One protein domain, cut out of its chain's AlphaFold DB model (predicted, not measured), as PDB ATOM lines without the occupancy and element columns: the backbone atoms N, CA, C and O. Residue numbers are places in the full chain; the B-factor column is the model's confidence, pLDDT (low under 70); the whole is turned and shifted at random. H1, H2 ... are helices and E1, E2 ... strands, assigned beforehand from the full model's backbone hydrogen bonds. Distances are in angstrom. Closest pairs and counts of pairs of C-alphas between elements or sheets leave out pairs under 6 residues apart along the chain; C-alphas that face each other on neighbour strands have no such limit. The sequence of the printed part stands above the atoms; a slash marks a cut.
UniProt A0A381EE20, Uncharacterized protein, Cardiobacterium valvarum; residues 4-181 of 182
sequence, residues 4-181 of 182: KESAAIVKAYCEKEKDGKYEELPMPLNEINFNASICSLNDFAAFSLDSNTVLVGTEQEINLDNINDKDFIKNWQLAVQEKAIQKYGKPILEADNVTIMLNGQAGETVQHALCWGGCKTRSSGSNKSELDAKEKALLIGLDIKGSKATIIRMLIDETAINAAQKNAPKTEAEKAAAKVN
ATOM      1  N   LYS A   4      94.361  27.793 272.996       69.44
ATOM      2  CA  LYS A   4      95.772  27.765 273.417       69.44
ATOM      3  C   LYS A   4      96.059  26.623 274.387       69.44
ATOM      4  O   LYS A   4      97.123  26.018 274.320       69.44
ATOM      5  N   GLU A   5      95.129  26.339 275.298       68.62
ATOM      6  CA  GLU A   5      95.242  25.222 276.239       68.62
ATOM      7  C   GLU A   5      95.200  23.876 275.504       68.62
ATOM      8  O   GLU A   5      95.978  22.984 275.830       68.62
ATOM      9  N   SER A   6      94.348  23.731 274.488       68.44
ATOM     10  CA  SER A   6      94.272  22.498 273.703       68.44
ATOM     11  C   SER A   6      95.470  22.304 272.780       68.44
ATOM     12  O   SER A   6      96.033  21.209 272.752       68.44
ATOM     13  N   ALA A   7      95.934  23.365 272.114       71.81
ATOM     14  CA  ALA A   7      97.175  23.341 271.340       71.81
ATOM     15  C   ALA A   7      98.383  22.963 272.215       71.81
ATOM     16  O   ALA A   7      99.207  22.135 271.825       71.81
ATOM     17  N   ALA A   8      98.460  23.496 273.441       74.00
ATOM     18  CA  ALA A   8      99.518  23.153 274.389       74.00
ATOM     19  C   ALA A   8      99.485  21.675 274.814       74.00
ATOM     20  O   ALA A   8     100.544  21.066 274.960       74.00
ATOM     21  N   ILE A   9      98.295  21.080 274.977       74.25
ATOM     22  CA  ILE A   9      98.151  19.646 275.276       74.25
ATOM     23  C   ILE A   9      98.659  18.795 274.108       74.25
ATOM     24  O   ILE A   9      99.409  17.846 274.336       74.25
ATOM     25  N   VAL A  10      98.298  19.144 272.865       74.56
ATOM     26  CA  VAL A  10      98.806  18.453 271.666       74.56
ATOM     27  C   VAL A  10     100.320  18.555 271.597       74.56
ATOM     28  O   VAL A  10     100.998  17.538 271.480       74.56
ATOM     29  N   LYS A  11     100.863  19.764 271.750       75.62
ATOM     30  CA  LYS A  11     102.306  19.994 271.722       75.62
ATOM     31  C   LYS A  11     103.045  19.171 272.780       75.62
ATOM     32  O   LYS A  11     104.002  18.479 272.446       75.62
ATOM     33  N   ALA A  12     102.568  19.182 274.027       76.62
ATOM     34  CA  ALA A  12     103.165  18.408 275.114       76.62
ATOM     35  C   ALA A  12     103.118  16.891 274.855       76.62
ATOM     36  O   ALA A  12     104.060  16.173 275.189       76.62
ATOM     37  N   TYR A  13     102.040  16.393 274.239       75.69
ATOM     38  CA  TYR A  13     101.948  14.997 273.814       75.69
ATOM     39  C   TYR A  13     102.992  14.666 272.729       75.69
ATOM     40  O   TYR A  13     103.705  13.671 272.849       75.69
ATOM     41  N   CYS A  14     103.165  15.526 271.722       75.94
ATOM     42  CA  CYS A  14     104.126  15.305 270.633       75.94
ATOM     43  C   CYS A  14     105.582  15.373 271.056       75.94
ATOM     44  O   CYS A  14     106.400  14.587 270.580       75.94
ATOM     45  N   GLU A  15     105.912  16.299 271.953       78.69
ATOM     46  CA  GLU A  15     107.250  16.402 272.538       78.69
ATOM     47  C   GLU A  15     107.651  15.110 273.251       78.69
ATOM     48  O   GLU A  15     108.823  14.742 273.243       78.69
ATOM     49  N   LYS A  16     106.677  14.393 273.818       75.38
ATOM     50  CA  LYS A  16     106.915  13.144 274.538       75.38
ATOM     51  C   LYS A  16     106.926  11.904 273.637       75.38
ATOM     52  O   LYS A  16     107.737  11.014 273.863       75.38
ATOM     53  N   GLU A  17     106.023  11.825 272.662       70.31
ATOM     54  CA  GLU A  17     105.740  10.573 271.937       70.31
ATOM     55  C   GLU A  17     106.208  10.580 270.463       70.31
ATOM     56  O   GLU A  17     106.252   9.523 269.835       70.31
ATOM     57  N   LYS A  18     106.538  11.746 269.879       65.56
ATOM     58  CA  LYS A  18     106.800  11.917 268.429       65.56
ATOM     59  C   LYS A  18     107.951  12.889 268.119       65.56
ATOM     60  O   LYS A  18     107.877  13.661 267.161       65.56
ATOM     61  N   ASP A  19     109.003  12.886 268.936       65.88
ATOM     62  CA  ASP A  19     110.191  13.745 268.777       65.88
ATOM     63  C   ASP A  19     109.870  15.254 268.631       65.88
ATOM     64  O   ASP A  19     110.627  16.008 268.018       65.88
ATOM     65  N   GLY A  20     108.725  15.710 269.155       61.09
ATOM     66  CA  GLY A  20     108.305  17.113 269.105       61.09
ATOM     67  C   GLY A  20     107.777  17.609 267.759       61.09
ATOM     68  O   GLY A  20     107.588  18.814 267.607       61.09
ATOM     69  N   LYS A  21     107.515  16.730 266.782       70.06
ATOM     70  CA  LYS A  21     106.880  17.141 265.520       70.06
ATOM     71  C   LYS A  21     105.385  17.360 265.736       70.06
ATOM     72  O   LYS A  21     104.674  16.437 266.120       70.06
ATOM     73  N   TYR A  22     104.927  18.579 265.483       73.75
ATOM     74  CA  TYR A  22     103.518  18.952 265.504       73.75
ATOM     75  C   TYR A  22     103.235  19.930 264.366       73.75
ATOM     76  O   TYR A  22     104.124  20.675 263.947       73.75
ATOM     77  N   GLU A  23     102.001  19.934 263.882       77.00
ATOM     78  CA  GLU A  23     101.542  20.859 262.852       77.00
ATOM     79  C   GLU A  23     100.330  21.642 263.358       77.00
ATOM     80  O   GLU A  23      99.415  21.084 263.966       77.00
ATOM     81  N   GLU A  24     100.331  22.949 263.106       78.44
ATOM     82  CA  GLU A  24      99.165  23.812 263.275       78.44
ATOM     83  C   GLU A  24      98.706  24.237 261.884       78.44
ATOM     84  O   GLU A  24      99.419  24.956 261.181       78.44
ATOM     85  N   LEU A  25      97.537  23.761 261.462       77.00
ATOM     86  CA  LEU A  25      96.979  24.105 260.159       77.00
ATOM     87  C   LEU A  25      95.451  24.182 260.197       77.00
ATOM     88  O   LEU A  25      94.813  23.489 260.992       77.00
ATOM     89  N   PRO A  26      94.843  25.000 259.319       69.19
ATOM     90  CA  PRO A  26      93.419  24.888 259.056       69.19
ATOM     91  C   PRO A  26      93.121  23.514 258.439       69.19
ATOM     92  O   PRO A  26      93.664  23.184 257.383       69.19
ATOM     93  N   MET A  27      92.254  22.721 259.073       66.75
ATOM     94  CA  MET A  27      91.779  21.443 258.538       66.75
ATOM     95  C   MET A  27      90.307  21.552 258.124       66.75
ATOM     96  O   MET A  27      89.482  21.976 258.940       66.75
ATOM     97  N   PRO A  28      89.948  21.163 256.889       62.28
ATOM     98  CA  PRO A  28      88.562  21.168 256.454       62.28
ATOM     99  C   PRO A  28      87.782  19.996 257.066       62.28
ATOM    100  O   PRO A  28      88.178  18.841 256.921       62.28
ATOM    101  N   LEU A  29      86.622  20.280 257.661       60.03
ATOM    102  CA  LEU A  29      85.569  19.298 257.933       60.03
ATOM    103  C   LEU A  29      84.300  19.788 257.222       60.03
ATOM    104  O   LEU A  29      83.748  20.821 257.594       60.03
ATOM    105  N   ASN A  30      83.890  19.089 256.158       51.94
ATOM    106  CA  ASN A  30      82.735  19.441 255.320       51.94
ATOM    107  C   ASN A  30      82.665  20.938 254.955       51.94
ATOM    108  O   ASN A  30      81.697  21.623 255.265       51.94
ATOM    109  N   GLU A  31      83.714  21.426 254.281       50.38
ATOM    110  CA  GLU A  31      83.832  22.794 253.732       50.38
ATOM    111  C   GLU A  31      84.111  23.912 254.755       50.38
ATOM    112  O   GLU A  31      84.331  25.058 254.357       50.38
ATOM    113  N   ILE A  32      84.200  23.598 256.052       50.47
ATOM    114  CA  ILE A  32      84.611  24.551 257.091       50.47
ATOM    115  C   ILE A  32      86.031  24.237 257.551       50.47
ATOM    116  O   ILE A  32      86.334  23.110 257.933       50.47
ATOM    117  N   ASN A  33      86.897  25.250 257.532       65.31
ATOM    118  CA  ASN A  33      88.258  25.142 258.044       65.31
ATOM    119  C   ASN A  33      88.274  25.389 259.553       65.31
ATOM    120  O   ASN A  33      87.928  26.480 260.005       65.31
ATOM    121  N   PHE A  34      88.724  24.395 260.310       68.88
ATOM    122  CA  PHE A  34      88.942  24.493 261.749       68.88
ATOM    123  C   PHE A  34      90.426  24.658 262.044       68.88
ATOM    124  O   PHE A  34      91.256  24.017 261.399       68.88
ATOM    125  N   ASN A  35      90.767  25.476 263.038       72.50
ATOM    126  CA  ASN A  35      92.141  25.534 263.528       72.50
ATOM    127  C   ASN A  35      92.446  24.217 264.241       72.50
ATOM    128  O   ASN A  35      91.829  23.913 265.268       72.50
ATOM    129  N   ALA A  36      93.366  23.439 263.677       75.25
ATOM    130  CA  ALA A  36      93.773  22.155 264.212       75.25
ATOM    131  C   ALA A  36      95.224  22.211 264.698       75.25
ATOM    132  O   ALA A  36      96.103  22.718 264.003       75.25
ATOM    133  N   SER A  37      95.473  21.636 265.870       77.81
ATOM    134  CA  SER A  37      96.809  21.266 266.335       77.81
ATOM    135  C   SER A  37      96.920  19.752 266.263       77.81
ATOM    136  O   SER A  37      96.108  19.043 266.861       77.81
ATOM    137  N   ILE A  38      97.908  19.247 265.529       77.19
ATOM    138  CA  ILE A  38      97.986  17.837 265.147       77.19
ATOM    139  C   ILE A  38      99.359  17.287 265.504       77.19
ATOM    140  O   ILE A  38     100.387  17.854 265.138       77.19
ATOM    141  N   CYS A  39      99.365  16.151 266.191       73.88
ATOM    142  CA  CYS A  39     100.579  15.378 266.429       73.88
ATOM    143  C   CYS A  39     100.869  14.371 265.316       73.88
ATOM    144  O   CYS A  39     102.004  14.100 264.937       73.88
ATOM    145  N   SER A  40      99.782  13.790 264.825       69.75
ATOM    146  CA  SER A  40      99.654  12.892 263.688       69.75
ATOM    147  C   SER A  40      98.149  12.788 263.470       69.75
ATOM    148  O   SER A  40      97.417  12.639 264.455       69.75
ATOM    149  N   LEU A  41      97.686  12.933 262.224       58.84
ATOM    150  CA  LEU A  41      96.259  13.101 261.903       58.84
ATOM    151  C   LEU A  41      95.366  11.998 262.500       58.84
ATOM    152  O   LEU A  41      94.216  12.274 262.819       58.84
ATOM    153  N   ASN A  42      95.924  10.805 262.731       63.16
ATOM    154  CA  ASN A  42      95.198   9.642 263.237       63.16
ATOM    155  C   ASN A  42      95.629   9.235 264.663       63.16
ATOM    156  O   ASN A  42      95.121   8.253 265.184       63.16
ATOM    157  N   ASP A  43      96.548   9.957 265.318       69.19
ATOM    158  CA  ASP A  43      96.983   9.611 266.686       69.19
ATOM    159  C   ASP A  43      96.373  10.563 267.724       69.19
ATOM    160  O   ASP A  43      95.737  10.132 268.688       69.19
ATOM    161  N   PHE A  44      96.571  11.872 267.544       77.19
ATOM    162  CA  PHE A  44      96.125  12.882 268.501       77.19
ATOM    163  C   PHE A  44      95.990  14.247 267.827       77.19
ATOM    164  O   PHE A  44      96.966  14.776 267.279       77.19
ATOM    165  N   ALA A  45      94.797  14.831 267.908       80.62
ATOM    166  CA  ALA A  45      94.506  16.149 267.364       80.62
ATOM    167  C   ALA A  45      93.575  16.939 268.288       80.62
ATOM    168  O   ALA A  45      92.735  16.375 268.990       80.62
ATOM    169  N   ALA A  46      93.706  18.261 268.266       81.06
ATOM    170  CA  ALA A  46      92.753  19.170 268.879       81.06
ATOM    171  C   ALA A  46      92.252  20.182 267.852       81.06
ATOM    172  O   ALA A  46      93.038  20.697 267.064       81.06
ATOM    173  N   PHE A  47      90.958  20.487 267.899       76.94
ATOM    174  CA  PHE A  47      90.272  21.385 266.981       76.94
ATOM    175  C   PHE A  47      89.550  22.474 267.768       76.94
ATOM    176  O   PHE A  47      88.797  22.173 268.699       76.94
ATOM    177  N   SER A  48      89.730  23.731 267.371       75.81
ATOM    178  CA  SER A  48      88.822  24.805 267.779       75.81
ATOM    179  C   SER A  48      87.645  24.817 266.810       75.81
ATOM    180  O   SER A  48      87.802  25.213 265.656       75.81
ATOM    181  N   LEU A  49      86.478  24.346 267.261       71.69
ATOM    182  CA  LEU A  49      85.276  24.268 266.422       71.69
ATOM    183  C   LEU A  49      84.609  25.638 266.255       71.69
ATOM    184  O   LEU A  49      84.046  25.943 265.209       71.69
ATOM    185  N   ASP A  50      84.679  26.470 267.289       69.06
ATOM    186  CA  ASP A  50      84.331  27.887 267.242       69.06
ATOM    187  C   ASP A  50      85.025  28.636 268.392       69.06
ATOM    188  O   ASP A  50      85.950  28.124 269.023       69.06
ATOM    189  N   SER A  51      84.581  29.867 268.666       63.91
ATOM    190  CA  SER A  51      85.096  30.680 269.774       63.91
ATOM    191  C   SER A  51      84.753  30.148 271.168       63.91
ATOM    192  O   SER A  51      85.232  30.726 272.133       63.91
ATOM    193  N   ASN A  52      83.938  29.093 271.290       67.69
ATOM    194  CA  ASN A  52      83.484  28.510 272.553       67.69
ATOM    195  C   ASN A  52      83.768  27.021 272.744       67.69
ATOM    196  O   ASN A  52      83.801  26.560 273.886       67.69
ATOM    197  N   THR A  53      84.054  26.308 271.662       71.06
ATOM    198  CA  THR A  53      84.058  24.852 271.629       71.06
ATOM    199  C   THR A  53      85.398  24.316 271.173       71.06
ATOM    200  O   THR A  53      85.870  24.621 270.075       71.06
ATOM    201  N   VAL A  54      85.979  23.449 271.998       78.25
ATOM    202  CA  VAL A  54      87.176  22.688 271.649       78.25
ATOM    203  C   VAL A  54      86.844  21.205 271.589       78.25
ATOM    204  O   VAL A  54      86.170  20.676 272.474       78.25
ATOM    205  N   LEU A  55      87.369  20.536 270.566       81.62
ATOM    206  CA  LEU A  55      87.384  19.087 270.438       81.62
ATOM    207  C   LEU A  55      88.816  18.575 270.580       81.62
ATOM    208  O   LEU A  55      89.731  19.124 269.979       81.62
ATOM    209  N   VAL A  56      89.012  17.504 271.343       83.31
ATOM    210  CA  VAL A  56      90.271  16.750 271.391       83.31
ATOM    211  C   VAL A  56      89.972  15.309 271.010       83.31
ATOM    212  O   VAL A  56      89.135  14.666 271.640       83.31
ATOM    213  N   GLY A  57      90.629  14.826 269.962       84.88
ATOM    214  CA  GLY A  57      90.358  13.550 269.321       84.88
ATOM    215  C   GLY A  57      91.581  12.642 269.267       84.88
ATOM    216  O   GLY A  57      92.708  13.109 269.104       84.88
ATOM    217  N   THR A  58      91.348  11.336 269.379       83.56
ATOM    218  CA  THR A  58      92.340  10.287 269.101       83.56
ATOM    219  C   THR A  58      91.696   9.212 268.252       83.56
ATOM    220  O   THR A  58      90.567   8.811 268.561       83.56
ATOM    221  N   GLU A  59      92.434   8.652 267.305       87.75
ATOM    222  CA  GLU A  59      92.019   7.438 266.613       87.75
ATOM    223  C   GLU A  59      92.952   6.285 266.974       87.75
ATOM    224  O   GLU A  59      94.122   6.447 267.311       87.75
ATOM    225  N   GLN A  60      92.392   5.084 266.994       85.75
ATOM    226  CA  GLN A  60      93.157   3.862 267.145       85.75
ATOM    227  C   GLN A  60      92.713   2.903 266.054       85.75
ATOM    228  O   GLN A  60      91.602   2.378 266.112       85.75
ATOM    229  N   GLU A  61      93.596   2.666 265.092       88.88
ATOM    230  CA  GLU A  61      93.352   1.760 263.975       88.88
ATOM    231  C   GLU A  61      93.857   0.343 264.281       88.88
ATOM    232  O   GLU A  61      94.913   0.142 264.886       88.88
ATOM    233  N   ILE A  62      93.103  -0.653 263.830       87.56
ATOM    234  CA  ILE A  62      93.432  -2.074 263.905       87.56
ATOM    235  C   ILE A  62      93.230  -2.656 262.508       87.56
ATOM    236  O   ILE A  62      92.141  -2.561 261.942       87.56
ATOM    237  N   ASN A  63      94.273  -3.267 261.947       90.06
ATOM    238  CA  ASN A  63      94.168  -3.937 260.653       90.06
ATOM    239  C   ASN A  63      93.382  -5.244 260.789       90.06
ATOM    240  O   ASN A  63      93.590  -6.010 261.729       90.06
ATOM    241  N   LEU A  64      92.496  -5.487 259.828       87.06
ATOM    242  CA  LEU A  64      91.672  -6.683 259.743       87.06
ATOM    243  C   LEU A  64      92.206  -7.611 258.661       87.06
ATOM    244  O   LEU A  64      92.320  -7.211 257.502       87.06
ATOM    245  N   ASP A  65      92.434  -8.869 259.030       85.12
ATOM    246  CA  ASP A  65      92.798  -9.919 258.076       85.12
ATOM    247  C   ASP A  65      91.602 -10.322 257.196       85.12
ATOM    248  O   ASP A  65      91.759 -10.655 256.021       85.12
ATOM    249  N   ASN A  66      90.384 -10.259 257.748       84.88
ATOM    250  CA  ASN A  66      89.141 -10.530 257.033       84.88
ATOM    251  C   ASN A  66      88.056  -9.507 257.397       84.88
ATOM    252  O   ASN A  66      87.522  -9.506 258.502       84.88
ATOM    253  N   ILE A  67      87.676  -8.682 256.423       81.12
ATOM    254  CA  ILE A  67      86.677  -7.611 256.581       81.12
ATOM    255  C   ILE A  67      85.247  -8.121 256.785       81.12
ATOM    256  O   ILE A  67      84.375  -7.375 257.220       81.12
ATOM    257  N   ASN A  68      84.996  -9.388 256.449       84.75
ATOM    258  CA  ASN A  68      83.684 -10.020 256.560       84.75
ATOM    259  C   ASN A  68      83.553 -10.878 257.824       84.75
ATOM    260  O   ASN A  68      82.538 -11.560 257.986       84.75
ATOM    261  N   ASP A  69      84.560 -10.876 258.700       88.62
ATOM    262  CA  ASP A  69      84.515 -11.593 259.971       88.62
ATOM    263  C   ASP A  69      83.591 -10.867 260.961       88.62
ATOM    264  O   ASP A  69      83.997 -10.044 261.784       88.62
ATOM    265  N   LYS A  70      82.293 -11.156 260.835       88.44
ATOM    266  CA  LYS A  70      81.241 -10.554 261.661       88.44
ATOM    267  C   LYS A  70      81.392 -10.901 263.140       88.44
ATOM    268  O   LYS A  70      81.017 -10.087 263.982       88.44
ATOM    269  N   ASP A  71      81.935 -12.077 263.451       91.25
ATOM    270  CA  ASP A  71      82.134 -12.516 264.830       91.25
ATOM    271  C   ASP A  71      83.274 -11.733 265.474       91.25
ATOM    272  O   ASP A  71      83.116 -11.231 266.590       91.25
ATOM    273  N   PHE A  72      84.384 -11.542 264.752       89.00
ATOM    274  CA  PHE A  72      85.448 -10.644 265.186       89.00
ATOM    275  C   PHE A  72      84.913  -9.229 265.428       89.00
ATOM    276  O   PHE A  72      85.102  -8.699 266.522       89.00
ATOM    277  N   ILE A  73      84.223  -8.632 264.446       87.81
ATOM    278  CA  ILE A  73      83.740  -7.242 264.535       87.81
ATOM    279  C   ILE A  73      82.839  -7.066 265.760       87.81
ATOM    280  O   ILE A  73      83.051  -6.154 266.560       87.81
ATOM    281  N   LYS A  74      81.882  -7.978 265.955       90.56
ATOM    282  CA  LYS A  74      80.966  -7.944 267.097       90.56
ATOM    283  C   LYS A  74      81.704  -8.073 268.432       90.56
ATOM    284  O   LYS A  74      81.449  -7.300 269.353       90.56
ATOM    285  N   ASN A  75      82.618  -9.036 268.550       91.44
ATOM    286  CA  ASN A  75      83.372  -9.255 269.787       91.44
ATOM    287  C   ASN A  75      84.313  -8.086 270.095       91.44
ATOM    288  O   ASN A  75      84.460  -7.698 271.253       91.44
ATOM    289  N   TRP A  76      84.923  -7.500 269.065       93.19
ATOM    290  CA  TRP A  76      85.743  -6.305 269.196       93.19
ATOM    291  C   TRP A  76      84.921  -5.113 269.699       93.19
ATOM    292  O   TRP A  76      85.326  -4.484 270.678       93.19
ATOM    293  N   GLN A  77      83.750  -4.847 269.108       90.69
ATOM    294  CA  GLN A  77      82.860  -3.769 269.555       90.69
ATOM    295  C   GLN A  77      82.464  -3.939 271.026       90.69
ATOM    296  O   GLN A  77      82.634  -3.010 271.818       90.69
ATOM    297  N   LEU A  78      82.043  -5.149 271.414       92.75
ATOM    298  CA  LEU A  78      81.692  -5.478 272.798       92.75
ATOM    299  C   LEU A  78      82.871  -5.266 273.754       92.75
ATOM    300  O   LEU A  78      82.724  -4.614 274.784       92.75
ATOM    301  N   ALA A  79      84.065  -5.750 273.405       92.94
ATOM    302  CA  ALA A  79      85.242  -5.610 274.259       92.94
ATOM    303  C   ALA A  79      85.649  -4.139 274.465       92.94
ATOM    304  O   ALA A  79      86.108  -3.760 275.549       92.94
ATOM    305  N   VAL A  80      85.507  -3.296 273.437       92.25
ATOM    306  CA  VAL A  80      85.765  -1.854 273.557       92.25
ATOM    307  C   VAL A  80      84.692  -1.181 274.412       92.25
ATOM    308  O   VAL A  80      85.038  -0.392 275.295       92.25
ATOM    309  N   GLN A  81      83.420  -1.525 274.205       92.88
ATOM    310  CA  GLN A  81      82.295  -1.023 274.990       92.88
ATOM    311  C   GLN A  81      82.444  -1.366 276.477       92.88
ATOM    312  O   GLN A  81      82.362  -0.475 277.322       92.88
ATOM    313  N   GLU A  82      82.735  -2.622 276.816       93.19
ATOM    314  CA  GLU A  82      82.926  -3.067 278.199       93.19
ATOM    315  C   GLU A  82      84.062  -2.307 278.886       93.19
ATOM    316  O   GLU A  82      83.889  -1.795 279.994       93.19
ATOM    317  N   LYS A  83      85.213  -2.159 278.216       91.62
ATOM    318  CA  LYS A  83      86.342  -1.376 278.740       91.62
ATOM    319  C   LYS A  83      85.975   0.092 278.947       91.62
ATOM    320  O   LYS A  83      86.394   0.693 279.937       91.62
ATOM    321  N   ALA A  84      85.208   0.679 278.032       90.75
ATOM    322  CA  ALA A  84      84.749   2.054 278.165       90.75
ATOM    323  C   ALA A  84      83.787   2.210 279.352       90.75
ATOM    324  O   ALA A  84      83.972   3.115 280.163       90.75
ATOM    325  N   ILE A  85      82.830   1.292 279.517       91.44
ATOM    326  CA  ILE A  85      81.887   1.293 280.642       91.44
ATOM    327  C   ILE A  85      82.614   1.107 281.977       91.44
ATOM    328  O   ILE A  85      82.313   1.804 282.942       91.44
ATOM    329  N   GLN A  86      83.609   0.219 282.039       91.75
ATOM    330  CA  GLN A  86      84.434   0.037 283.238       91.75
ATOM    331  C   GLN A  86      85.194   1.312 283.621       91.75
ATOM    332  O   GLN A  86      85.363   1.597 284.805       91.75
ATOM    333  N   LYS A  87      85.657   2.082 282.630       92.50
ATOM    334  CA  LYS A  87      86.465   3.284 282.854       92.50
ATOM    335  C   LYS A  87      85.634   4.538 283.138       92.50
ATOM    336  O   LYS A  87      86.038   5.350 283.964       92.50
ATOM    337  N   TYR A  88      84.518   4.714 282.438       91.00
ATOM    338  CA  TYR A  88      83.741   5.959 282.421       91.00
ATOM    339  C   TYR A  88      82.334   5.811 283.024       91.00
ATOM    340  O   TYR A  88      81.615   6.800 283.157       91.00
ATOM    341  N   GLY A  89      81.932   4.598 283.409       93.62
ATOM    342  CA  GLY A  89      80.564   4.281 283.815       93.62
ATOM    343  C   GLY A  89      79.633   4.062 282.619       93.62
ATOM    344  O   GLY A  89      80.054   4.075 281.462       93.62
ATOM    345  N   LYS A  90      78.339   3.853 282.887       94.00
ATOM    346  CA  LYS A  90      77.340   3.623 281.833       94.00
ATOM    347  C   LYS A  90      77.175   4.883 280.959       94.00
ATOM    348  O   LYS A  90      77.001   5.961 281.533       94.00
ATOM    349  N   PRO A  91      77.204   4.775 279.617       94.00
ATOM    350  CA  PRO A  91      76.937   5.913 278.743       94.00
ATOM    351  C   PRO A  91      75.507   6.419 278.936       94.00
ATOM    352  O   PRO A  91      74.596   5.659 279.277       94.00
ATOM    353  N   ILE A  92      75.307   7.714 278.695       93.25
ATOM    354  CA  ILE A  92      73.966   8.308 278.698       93.25
ATOM    355  C   ILE A  92      73.229   8.048 277.381       93.25
ATOM    356  O   ILE A  92      72.001   8.093 277.344       93.25
ATOM    357  N   LEU A  93      73.983   7.778 276.313       91.94
ATOM    358  CA  LEU A  93      73.473   7.491 274.987       91.94
ATOM    359  C   LEU A  93      74.348   6.441 274.301       91.94
ATOM    360  O   LEU A  93      75.575   6.523 274.328       91.94
ATOM    361  N   GLU A  94      73.683   5.492 273.657       92.50
ATOM    362  CA  GLU A  94      74.265   4.453 272.816       92.50
ATOM    363  C   GLU A  94      73.441   4.396 271.527       92.50
ATOM    364  O   GLU A  94      72.208   4.426 271.585       92.50
ATOM    365  N   ALA A  95      74.108   4.409 270.373       90.81
ATOM    366  CA  ALA A  95      73.441   4.468 269.078       90.81
ATOM    367  C   ALA A  95      74.247   3.758 267.988       90.81
ATOM    368  O   ALA A  95      75.469   3.882 267.930       90.81
ATOM    369  N   ASP A  96      73.532   3.088 267.087       90.69
ATOM    370  CA  ASP A  96      74.105   2.428 265.917       90.69
ATOM    371  C   ASP A  96      73.910   3.265 264.650       90.69
ATOM    372  O   ASP A  96      72.897   3.955 264.497       90.69
ATOM    373  N   ASN A  97      74.855   3.140 263.715       90.00
ATOM    374  CA  ASN A  97      74.849   3.774 262.392       90.00
ATOM    375  C   ASN A  97      74.511   5.268 262.457       90.00
ATOM    376  O   ASN A  97      73.588   5.752 261.795       90.00
ATOM    377  N   VAL A  98      75.245   5.986 263.303       91.00
ATOM    378  CA  VAL A  98      74.942   7.368 263.658       91.00
ATOM    379  C   VAL A  98      75.977   8.315 263.067       91.00
ATOM    380  O   VAL A  98      77.180   8.062 263.134       91.00
ATOM    381  N   THR A  99      75.514   9.417 262.480       90.44
ATOM    382  CA  THR A  99      76.386  10.525 262.074       90.44
ATOM    383  C   THR A  99      76.652  11.416 263.274       90.44
ATOM    384  O   THR A  99      75.722  11.930 263.896       90.44
ATOM    385  N   ILE A 100      77.924  11.608 263.603       87.31
ATOM    386  CA  ILE A 100      78.339  12.485 264.693       87.31
ATOM    387  C   ILE A 100      78.222  13.925 264.206       87.31
ATOM    388  O   ILE A 100      78.809  14.288 263.190       87.31
ATOM    389  N   MET A 101      77.460  14.741 264.922       85.50
ATOM    390  CA  MET A 101      77.301  16.162 264.647       85.50
ATOM    391  C   MET A 101      78.226  16.955 265.567       85.50
ATOM    392  O   MET A 101      78.155  16.831 266.789       85.50
ATOM    393  N   LEU A 102      79.071  17.793 264.974       76.69
ATOM    394  CA  LEU A 102      80.006  18.667 265.671       76.69
ATOM    395  C   LEU A 102      79.635  20.114 265.365       76.69
ATOM    396  O   LEU A 102      79.675  20.537 264.212       76.69
ATOM    397  N   ASN A 103      79.221  20.865 266.385       72.94
ATOM    398  CA  ASN A 103      78.761  22.250 266.243       72.94
ATOM    399  C   ASN A 103      77.715  22.452 265.120       72.94
ATOM    400  O   ASN A 103      77.785  23.375 264.309       72.94
ATOM    401  N   GLY A 104      76.754  21.528 265.023       74.38
ATOM    402  CA  GLY A 104      75.705  21.563 263.999       74.38
ATOM    403  C   GLY A 104      76.137  21.124 262.595       74.38
ATOM    404  O   GLY A 104      75.282  21.079 261.713       74.38
ATOM    405  N   GLN A 105      77.403  20.756 262.394       75.31
ATOM    406  CA  GLN A 105      77.910  20.186 261.148       75.31
ATOM    407  C   GLN A 105      77.964  18.669 261.224       75.31
ATOM    408  O   GLN A 105      78.334  18.105 262.253       75.31
ATOM    409  N   ALA A 106      77.610  18.003 260.127       81.50
ATOM    410  CA  ALA A 106      77.795  16.564 260.019       81.50
ATOM    411  C   ALA A 106      79.289  16.246 259.984       81.50
ATOM    412  O   ALA A 106      80.037  16.872 259.240       81.50
ATOM    413  N   GLY A 107      79.713  15.290 260.794       78.88
ATOM    414  CA  GLY A 107      81.041  14.706 260.762       78.88
ATOM    415  C   GLY A 107      80.981  13.285 260.224       78.88
ATOM    416  O   GLY A 107      80.293  12.987 259.245       78.88
ATOM    417  N   GLU A 108      81.713  12.398 260.882       81.75
ATOM    418  CA  GLU A 108      81.812  10.996 260.508       81.75
ATOM    419  C   GLU A 108      80.589  10.182 260.948       81.75
ATOM    420  O   GLU A 108      80.043  10.364 262.040       81.75
ATOM    421  N   THR A 109      80.169   9.259 260.084       89.31
ATOM    422  CA  THR A 109      79.236   8.192 260.449       89.31
ATOM    423  C   THR A 109      80.015   7.019 261.009       89.31
ATOM    424  O   THR A 109      80.926   6.521 260.355       89.31
ATOM    425  N   VAL A 110      79.610   6.564 262.190       91.06
ATOM    426  CA  VAL A 110      80.191   5.404 262.864       91.06
ATOM    427  C   VAL A 110      79.146   4.307 263.003       91.06
ATOM    428  O   VAL A 110      77.951   4.578 263.155       91.06
ATOM    429  N   GLN A 111      79.596   3.057 262.960       92.38
ATOM    430  CA  GLN A 111      78.715   1.899 263.110       92.38
ATOM    431  C   GLN A 111      78.120   1.811 264.510       92.38
ATOM    432  O   GLN A 111      76.957   1.442 264.640       92.38
ATOM    433  N   HIS A 112      78.890   2.178 265.533       93.19
ATOM    434  CA  HIS A 112      78.435   2.184 266.916       93.19
ATOM    435  C   HIS A 112      79.038   3.368 267.674       93.19
ATOM    436  O   HIS A 112      80.236   3.629 267.565       93.19
ATOM    437  N   ALA A 113      78.227   4.085 268.446       93.75
ATOM    438  CA  ALA A 113      78.655   5.229 269.237       93.75
ATOM    439  C   ALA A 113      78.199   5.110 270.690       93.75
ATOM    440  O   ALA A 113      77.035   4.828 270.975       93.75
ATOM    441  N   LEU A 114      79.112   5.431 271.602       94.69
ATOM    442  CA  LEU A 114      78.872   5.564 273.034       94.69
ATOM    443  C   LEU A 114      79.135   7.011 273.430       94.69
ATOM    444  O   LEU A 114      80.166   7.575 273.056       94.69
ATOM    445  N   CYS A 115      78.231   7.610 274.200       93.75
ATOM    446  CA  CYS A 115      78.367   9.004 274.594       93.75
ATOM    447  C   CYS A 115      78.056   9.236 276.075       93.75
ATOM    448  O   CYS A 115      77.084   8.714 276.628       93.75
ATOM    449  N   TRP A 116      78.891  10.052 276.713       94.25
ATOM    450  CA  TRP A 116      78.769  10.500 278.098       94.25
ATOM    451  C   TRP A 116      78.692  12.025 278.129       94.25
ATOM    452  O   TRP A 116      79.386  12.687 277.362       94.25
ATOM    453  N   GLY A 117      77.914  12.589 279.055       90.62
ATOM    454  CA  GLY A 117      77.784  14.043 279.203       90.62
ATOM    455  C   GLY A 117      76.676  14.641 278.333       90.62
ATOM    456  O   GLY A 117      75.579  14.098 278.292       90.62
ATOM    457  N   GLY A 118      76.923  15.777 277.683       88.50
ATOM    458  CA  GLY A 118      75.918  16.569 276.959       88.50
ATOM    459  C   GLY A 118      75.513  16.024 275.582       88.50
ATOM    460  O   GLY A 118      75.500  16.769 274.607       88.50
ATOM    461  N   CYS A 119      75.174  14.738 275.475       88.62
ATOM    462  CA  CYS A 119      74.841  14.092 274.199       88.62
ATOM    463  C   CYS A 119      73.331  13.939 273.981       88.62
ATOM    464  O   CYS A 119      72.592  13.608 274.912       88.62
ATOM    465  N   LYS A 120      72.862  14.131 272.743       88.25
ATOM    466  CA  LYS A 120      71.456  13.952 272.346       88.25
ATOM    467  C   LYS A 120      71.353  13.380 270.937       88.25
ATOM    468  O   LYS A 120      72.114  13.750 270.051       88.25
ATOM    469  N   THR A 121      70.360  12.531 270.696       82.75
ATOM    470  CA  THR A 121      70.015  12.115 269.333       82.75
ATOM    471  C   THR A 121      69.203  13.200 268.633       82.75
ATOM    472  O   THR A 121      68.227  13.706 269.195       82.75
ATOM    473  N   ARG A 122      69.549  13.507 267.384       74.69
ATOM    474  CA  ARG A 122      68.687  14.211 266.433       74.69
ATOM    475  C   ARG A 122      68.131  13.194 265.440       74.69
ATOM    476  O   ARG A 122      68.866  12.380 264.891       74.69
ATOM    477  N   SER A 123      66.824  13.240 265.212       64.62
ATOM    478  CA  SER A 123      66.204  12.521 264.098       64.62
ATOM    479  C   SER A 123      66.105  13.478 262.915       64.62
ATOM    480  O   SER A 123      65.332  14.436 262.974       64.62
ATOM    481  N   SER A 124      66.874  13.241 261.851       54.88
ATOM    482  CA  SER A 124      66.812  14.034 260.617       54.88
ATOM    483  C   SER A 124      66.101  13.251 259.510       54.88
ATOM    484  O   SER A 124      66.701  12.642 258.630       54.88
ATOM    485  N   GLY A 125      64.765  13.247 259.543       52.34
ATOM    486  CA  GLY A 125      63.971  12.575 258.510       52.34
ATOM    487  C   GLY A 125      64.233  11.063 258.407       52.34
ATOM    488  O   GLY A 125      64.902  10.459 259.238       52.34
ATOM    489  N   SER A 126      63.626  10.426 257.408       53.22
ATOM    490  CA  SER A 126      63.153   9.037 257.485       53.22
ATOM    491  C   SER A 126      64.182   7.910 257.644       53.22
ATOM    492  O   SER A 126      63.724   6.782 257.723       53.22
ATOM    493  N   ASN A 127      65.501   8.143 257.718       54.97
ATOM    494  CA  ASN A 127      66.493   7.059 257.882       54.97
ATOM    495  C   ASN A 127      67.870   7.486 258.442       54.97
ATOM    496  O   ASN A 127      68.809   6.694 258.382       54.97
ATOM    497  N   LYS A 128      68.041   8.716 258.946       62.88
ATOM    498  CA  LYS A 128      69.341   9.181 259.462       62.88
ATOM    499  C   LYS A 128      69.262   9.469 260.957       62.88
ATOM    500  O   LYS A 128      68.519  10.346 261.400       62.88
ATOM    501  N   SER A 129      70.034   8.701 261.720       82.75
ATOM    502  CA  SER A 129      70.297   8.965 263.129       82.75
ATOM    503  C   SER A 129      71.501   9.895 263.220       82.75
ATOM    504  O   SER A 129      72.572   9.588 262.698       82.75
ATOM    505  N   GLU A 130      71.331  11.026 263.891       89.38
ATOM    506  CA  GLU A 130      72.402  11.974 264.184       89.38
ATOM    507  C   GLU A 130      72.649  12.013 265.693       89.38
ATOM    508  O   GLU A 130      71.708  11.959 266.489       89.38
ATOM    509  N   LEU A 131      73.912  12.132 266.098       88.62
ATOM    510  CA  LEU A 131      74.313  12.303 267.491       88.62
ATOM    511  C   LEU A 131      74.929  13.685 267.646       88.62
ATOM    512  O   LEU A 131      76.016  13.942 267.148       88.62
ATOM    513  N   ASP A 132      74.217  14.561 268.340       87.31
ATOM    514  CA  ASP A 132      74.666  15.905 268.686       87.31
ATOM    515  C   ASP A 132      75.350  15.856 270.054       87.31
ATOM    516  O   ASP A 132      74.748  15.425 271.045       87.31
ATOM    517  N   ALA A 133      76.615  16.259 270.100       82.19
ATOM    518  CA  ALA A 133      77.405  16.310 271.319       82.19
ATOM    519  C   ALA A 133      77.714  17.772 271.652       82.19
ATOM    520  O   ALA A 133      78.374  18.469 270.883       82.19
ATOM    521  N   LYS A 134      77.198  18.220 272.798       78.69
ATOM    522  CA  LYS A 134      77.262  19.600 273.287       78.69
ATOM    523  C   LYS A 134      77.791  19.658 274.710       78.69
ATOM    524  O   LYS A 134      77.976  18.631 275.366       78.69
ATOM    525  N   GLU A 135      77.980  20.874 275.209       82.12
ATOM    526  CA  GLU A 135      78.489  21.159 276.543       82.12
ATOM    527  C   GLU A 135      79.811  20.419 276.794       82.12
ATOM    528  O   GLU A 135      80.784  20.632 276.078       82.12
ATOM    529  N   LYS A 136      79.858  19.546 277.804       87.50
ATOM    530  CA  LYS A 136      80.954  18.602 278.002       87.50
ATOM    531  C   LYS A 136      80.494  17.220 277.595       87.50
ATOM    532  O   LYS A 136      79.602  16.668 278.244       87.50
ATOM    533  N   ALA A 137      81.124  16.649 276.578       90.31
ATOM    534  CA  ALA A 137      80.795  15.318 276.095       90.31
ATOM    535  C   ALA A 137      82.052  14.488 275.825       90.31
ATOM    536  O   ALA A 137      83.032  14.986 275.277       90.31
ATOM    537  N   LEU A 138      82.009  13.210 276.196       91.50
ATOM    538  CA  LEU A 138      82.947  12.197 275.722       91.50
ATOM    539  C   LEU A 138      82.196  11.303 274.744       91.50
ATOM    540  O   LEU A 138      81.165  10.740 275.103       91.50
ATOM    541  N   LEU A 139      82.743  11.142 273.549       93.38
ATOM    542  CA  LEU A 139      82.218  10.273 272.514       93.38
ATOM    543  C   LEU A 139      83.255   9.208 272.168       93.38
ATOM    544  O   LEU A 139      84.430   9.514 271.967       93.38
ATOM    545  N   ILE A 140      82.814   7.955 272.095       94.31
ATOM    546  CA  ILE A 140      83.593   6.850 271.538       94.31
ATOM    547  C   ILE A 140      82.826   6.289 270.346       94.31
ATOM    548  O   ILE A 140      81.735   5.754 270.515       94.31
ATOM    549  N   GLY A 141      83.393   6.445 269.154       93.69
ATOM    550  CA  GLY A 141      82.874   5.909 267.904       93.69
ATOM    551  C   GLY A 141      83.660   4.670 267.495       93.69
ATOM    552  O   GLY A 141      84.884   4.648 267.595       93.69
ATOM    553  N   LEU A 142      82.956   3.638 267.054       94.00
ATOM    554  CA  LEU A 142      83.520   2.401 266.536       94.00
ATOM    555  C   LEU A 142      83.088   2.266 265.087       94.00
ATOM    556  O   LEU A 142      81.891   2.268 264.790       94.00
ATOM    557  N   ASP A 143      84.062   2.140 264.198       92.56
ATOM    558  CA  ASP A 143      83.798   2.042 262.772       92.56
ATOM    559  C   ASP A 143      84.687   1.002 262.094       92.56
ATOM    560  O   ASP A 143      85.810   0.744 262.531       92.56
ATOM    561  N   ILE A 144      84.167   0.400 261.025       89.50
ATOM    562  CA  ILE A 144      84.903  -0.519 260.160       89.50
ATOM    563  C   ILE A 144      84.877   0.052 258.743       89.50
ATOM    564  O   ILE A 144      83.831   0.071 258.089       89.50
ATOM    565  N   LYS A 145      86.045   0.455 258.241       85.94
ATOM    566  CA  LYS A 145      86.235   0.974 256.881       85.94
ATOM    567  C   LYS A 145      87.264   0.139 256.141       85.94
ATOM    568  O   LYS A 145      88.461   0.191 256.420       85.94
ATOM    569  N   GLY A 146      86.792  -0.631 255.163       86.88
ATOM    570  CA  GLY A 146      87.645  -1.556 254.421       86.88
ATOM    571  C   GLY A 146      88.335  -2.536 255.370       86.88
ATOM    572  O   GLY A 146      87.671  -3.208 256.152       86.88
ATOM    573  N   SER A 147      89.666  -2.605 255.311       88.88
ATOM    574  CA  SER A 147      90.492  -3.493 256.140       88.88
ATOM    575  C   SER A 147      90.895  -2.908 257.494       88.88
ATOM    576  O   SER A 147      91.871  -3.373 258.080       88.88
ATOM    577  N   LYS A 148      90.201  -1.877 257.983       90.62
ATOM    578  CA  LYS A 148      90.529  -1.218 259.250       90.62
ATOM    579  C   LYS A 148      89.322  -1.157 260.173       90.62
ATOM    580  O   LYS A 148      88.247  -0.727 259.758       90.62
ATOM    581  N   ALA A 149      89.534  -1.552 261.422       90.12
ATOM    582  CA  ALA A 149      88.668  -1.226 262.541       90.12
ATOM    583  C   ALA A 149      89.243  -0.023 263.289       90.12
ATOM    584  O   ALA A 149      90.412  -0.043 263.674       90.12
ATOM    585  N   THR A 150      88.430   1.001 263.520       91.69
ATOM    586  CA  THR A 150      88.866   2.256 264.133       91.69
ATOM    587  C   THR A 150      88.077   2.523 265.408       91.69
ATOM    588  O   THR A 150      86.848   2.443 265.425       91.69
ATOM    589  N   ILE A 151      88.791   2.849 266.486       92.00
ATOM    590  CA  ILE A 151      88.214   3.419 267.706       92.00
ATOM    591  C   ILE A 151      88.501   4.917 267.704       92.00
ATOM    592  O   ILE A 151      89.635   5.332 267.940       92.00
ATOM    593  N   ILE A 152      87.465   5.713 267.490       91.00
ATOM    594  CA  ILE A 152      87.511   7.171 267.537       91.00
ATOM    595  C   ILE A 152      87.128   7.592 268.952       91.00
ATOM    596  O   ILE A 152      86.100   7.161 269.474       91.00
ATOM    597  N   ARG A 153      87.937   8.424 269.604       89.62
ATOM    598  CA  ARG A 153      87.623   8.986 270.927       89.62
ATOM    599  C   ARG A 153      87.677  10.494 270.839       89.62
ATOM    600  O   ARG A 153      88.719  11.025 270.485       89.62
ATOM    601  N   MET A 154      86.587  11.164 271.185       89.50
ATOM    602  CA  MET A 154      86.471  12.618 271.122       89.50
ATOM    603  C   MET A 154      85.993  13.173 272.456       89.50
ATOM    604  O   MET A 154      84.988  12.724 273.000       89.50
ATOM    605  N   LEU A 155      86.711  14.162 272.975       88.44
ATOM    606  CA  LEU A 155      86.295  14.980 274.104       88.44
ATOM    607  C   LEU A 155      85.904  16.360 273.581       88.44
ATOM    608  O   LEU A 155      86.718  17.024 272.947       88.44
ATOM    609  N   ILE A 156      84.681  16.785 273.872       85.94
ATOM    610  CA  ILE A 156      84.123  18.078 273.482       85.94
ATOM    611  C   ILE A 156      83.889  18.894 274.751       85.94
ATOM    612  O   ILE A 156      83.352  18.368 275.729       85.94
ATOM    613  N   ASP A 157      84.304  20.161 274.743       83.44
ATOM    614  CA  ASP A 157      84.036  21.111 275.826       83.44
ATOM    615  C   ASP A 157      83.652  22.495 275.268       83.44
ATOM    616  O   ASP A 157      84.503  23.238 274.778       83.44
ATOM    617  N   GLU A 158      82.366  22.846 275.373       72.44
ATOM    618  CA  GLU A 158      81.792  24.163 275.029       72.44
ATOM    619  C   GLU A 158      81.861  25.175 276.194       72.44
ATOM    620  O   GLU A 158      81.651  26.380 276.028       72.44
ATOM    621  N   THR A 159      82.121  24.719 277.424       63.62
ATOM    622  CA  THR A 159      82.117  25.593 278.621       63.62
ATOM    623  C   THR A 159      83.433  26.343 278.815       63.62
ATOM    624  O   THR A 159      83.582  27.198 279.693       63.62
ATOM    625  N   ALA A 160      84.416  26.004 277.997       53.00
ATOM    626  CA  ALA A 160      85.812  26.172 278.302       53.00
ATOM    627  C   ALA A 160      86.439  27.472 277.762       53.00
ATOM    628  O   ALA A 160      87.504  27.851 278.256       53.00
ATOM    629  N   ILE A 161      85.774  28.196 276.851       45.41
ATOM    630  CA  ILE A 161      86.235  29.521 276.389       45.41
ATOM    631  C   ILE A 161      85.413  30.670 276.985       45.41
ATOM    632  O   ILE A 161      85.992  31.707 277.314       45.41
ATOM    633  N   ASN A 162      84.124  30.473 277.282       41.78
ATOM    634  CA  ASN A 162      83.305  31.484 277.970       41.78
ATOM    635  C   ASN A 162      83.905  31.918 279.331       41.78
ATOM    636  O   ASN A 162      83.806  33.081 279.728       41.78
ATOM    637  N   ALA A 163      84.579  31.008 280.046       40.84
ATOM    638  CA  ALA A 163      85.292  31.319 281.290       40.84
ATOM    639  C   ALA A 163      86.644  32.029 281.067       40.84
ATOM    640  O   ALA A 163      87.052  32.849 281.891       40.84
ATOM    641  N   ALA A 164      87.329  31.757 279.951       40.75
ATOM    642  CA  ALA A 164      88.595  32.399 279.596       40.75
ATOM    643  C   ALA A 164      88.385  33.835 279.078       40.75
ATOM    644  O   ALA A 164      89.154  34.725 279.426       40.75
ATOM    645  N   GLN A 165      87.302  34.090 278.335       41.94
ATOM    646  CA  GLN A 165      86.925  35.436 277.881       41.94
ATOM    647  C   GLN A 165      86.467  36.343 279.033       41.94
ATOM    648  O   GLN A 165      86.781  37.530 279.037       41.94
ATOM    649  N   LYS A 166      85.798  35.799 280.062       44.91
ATOM    650  CA  LYS A 166      85.448  36.564 281.278       44.91
ATOM    651  C   LYS A 166      86.660  37.002 282.106       44.91
ATOM    652  O   LYS A 166      86.572  38.014 282.797       44.91
ATOM    653  N   ASN A 167      87.758  36.248 282.043       42.69
ATOM    654  CA  ASN A 167      88.958  36.464 282.856       42.69
ATOM    655  C   ASN A 167      90.144  37.041 282.065       42.69
ATOM    656  O   ASN A 167      91.211  37.256 282.641       42.69
ATOM    657  N   ALA A 168      89.982  37.314 280.767       40.06
ATOM    658  CA  ALA A 168      90.988  38.024 279.993       40.06
ATOM    659  C   ALA A 168      91.109  39.473 280.511       40.06
ATOM    660  O   ALA A 168      90.089  40.144 280.708       40.06
ATOM    661  N   PRO A 169      92.327  39.991 280.767       47.25
ATOM    662  CA  PRO A 169      92.495  41.385 281.153       47.25
ATOM    663  C   PRO A 169      91.945  42.285 280.040       47.25
ATOM    664  O   PRO A 169      92.445  42.264 278.918       47.25
ATOM    665  N   LYS A 170      90.908  43.070 280.365       53.06
ATOM    666  CA  LYS A 170      90.293  44.036 279.444       53.06
ATOM    667  C   LYS A 170      91.356  44.923 278.806       53.06
ATOM    668  O   LYS A 170      92.214  45.467 279.515       53.06
ATOM    669  N   THR A 171      91.247  45.114 277.498       56.12
ATOM    670  CA  THR A 171      92.081  46.052 276.740       56.12
ATOM    671  C   THR A 171      91.882  47.485 277.257       56.12
ATOM    672  O   THR A 171      90.855  47.815 277.858       56.12
ATOM    673  N   GLU A 172      92.858  48.375 277.050       53.41
ATOM    674  CA  GLU A 172      92.726  49.782 277.471       53.41
ATOM    675  C   GLU A 172      91.531  50.485 276.803       53.41
ATOM    676  O   GLU A 172      90.880  51.316 277.437       53.41
ATOM    677  N   ALA A 173      91.164  50.072 275.586       52.88
ATOM    678  CA  ALA A 173      89.973  50.540 274.881       52.88
ATOM    679  C   ALA A 173      88.661  50.145 275.594       52.88
ATOM    680  O   ALA A 173      87.750  50.962 275.723       52.88
ATOM    681  N   GLU A 174      88.574  48.931 276.143       54.03
ATOM    682  CA  GLU A 174      87.403  48.469 276.908       54.03
ATOM    683  C   GLU A 174      87.329  49.096 278.307       54.03
ATOM    684  O   GLU A 174      86.236  49.328 278.832       54.03
ATOM    685  N   LYS A 175      88.478  49.423 278.916       54.59
ATOM    686  CA  LYS A 175      88.525  50.227 280.151       54.59
ATOM    687  C   LYS A 175      88.073  51.670 279.905       54.59
ATOM    688  O   LYS A 175      87.446  52.256 280.787       54.59
ATOM    689  N   ALA A 176      88.365  52.230 278.731       53.56
ATOM    690  CA  ALA A 176      87.915  53.561 278.337       53.56
ATOM    691  C   ALA A 176      86.405  53.595 278.055       53.56
ATOM    692  O   ALA A 176      85.720  54.464 278.585       53.56
ATOM    693  N   ALA A 177      85.851  52.613 277.335       52.50
ATOM    694  CA  ALA A 177      84.409  52.532 277.073       52.50
ATOM    695  C   ALA A 177      83.570  52.374 278.360       52.50
ATOM    696  O   ALA A 177      82.498  52.961 278.481       52.50
ATOM    697  N   ALA A 178      84.084  51.655 279.365       52.09
ATOM    698  CA  ALA A 178      83.429  51.529 280.669       52.09
ATOM    699  C   ALA A 178      83.450  52.824 281.510       52.09
ATOM    700  O   ALA A 178      82.651  52.951 282.432       52.09
ATOM    701  N   LYS A 179      84.341  53.782 281.207       47.31
ATOM    702  CA  LYS A 179      84.397  55.100 281.867       47.31
ATOM    703  C   LYS A 179      83.491  56.156 281.227       47.31
ATOM    704  O   LYS A 179      83.292  57.195 281.841       47.31
ATOM    705  N   VAL A 180      82.981  55.916 280.016       47.31
ATOM    706  CA  VAL A 180      82.148  56.881 279.267       47.31
ATOM    707  C   VAL A 180      80.648  56.678 279.535       47.31
ATOM    708  O   VAL A 180      79.852  57.557 279.232       47.31
ATOM    709  N   ASN A 181      80.257  55.571 280.178       43.81
ATOM    710  CA  ASN A 181      78.914  55.407 280.743       43.81
ATOM    711  C   ASN A 181      78.866  55.885 282.205       43.81
ATOM    712  O   ASN A 181      78.653  55.086 283.118       43.81
TER     713      ASN A 181
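AT A GLANCE: This is residues 4 to 181 of the 182 residues of an uncharacterized protein of Cardiobacterium valvarum (UniProt A0A381EE20). One twisted sheet of eight strands makes a wall with both of its helices, H1 and H2, over the same face; E4, E8 and E7 run side by side in it, and at one end E5, E6 and E7 bend sharply, each of these three pairing with the other two. H1 covers E2 and E3, H2 covers E7 on the same face, and a tail, residues 166 to 181, sticks out and makes much of the length. The 178 printed residues hold four named helices and eight named strands, in the order H1 E1 E2 E3 E4 H2 E5 E6 E7 E8 H3 H4; the class is mixed, helices and strands. The sheet is branched and mostly antiparallel, E5 and E7 being parallel. The whole is only just compact, close to loose, with a radius of gyration of the C-alphas of 19.0 A and spans of 70 by 45 by 34 A.

IN THESE COORDINATES: The strands are E1, residues 23 to 29, E2, 32 to 40, E3, 44 to 48, E4, 54 to 63 and 29.6 A long, E5, 93 to 102, E6, 105 to 123, E7, 129 to 145, and E8, 148 to 157 and 28.6 A long. H1, residues 4 to 17, begins at C-alpha 4 (95.772, 27.765, 273.417) and is 19.9 A long. H2, residues 70 to 88, is 26.6 A long. H3 holds residues 162 to 167, and H4, 172 to 180, ends at C-alpha 180 (82.148, 56.881, 279.267).

HOW THE PARTS SIT: E1 to E4 and E5 to E8 form two meanders, each strand the antiparallel neighbour of the one before. E4 and E8 are antiparallel at 167 degrees, with N 56 and O 155 at 2.8 A, within hydrogen-bond range. E7 and E8 form a hairpin, with N 139 and O 154 at 2.8 A. E7 bends by 145 degrees at residue 135 and E6 by 137 degrees at residue 120. E7 has E5 and E8 on one side and E6 on the other; N 99 of E5 and O 129 of E7 are 3.0 A apart, and N 114 of E6 and O 140 of E7 2.9 A. H1 is over E2 and E3, along the strands, at a height over the sheet of 8.2 A; the closest C-alphas of H1 and E2 are those of Ala 7 and Ser 37, 5.4 A. H2, on the same face, runs along the strands at a height of 9.7 A; its closest C-alphas with E7 are those of Gln 77 and Leu 142, 6.9 A. H3 and H4 are not on the sheet. In the four helices every O i to N i+4 pair is within hydrogen-bond range.

THE WHOLE: The C-alphas of Asn 66 and Val 180, the two farthest apart, are 71.3 A apart. Without residues 166 to 181, which stand free, the body spans 47 by 40 by 34 A. The printed part has no cut, and no link is long. Its mean pLDDT is 77.0; 51 residues are under 70, among them 26 to 34, 123 to 128 and 159 to 181.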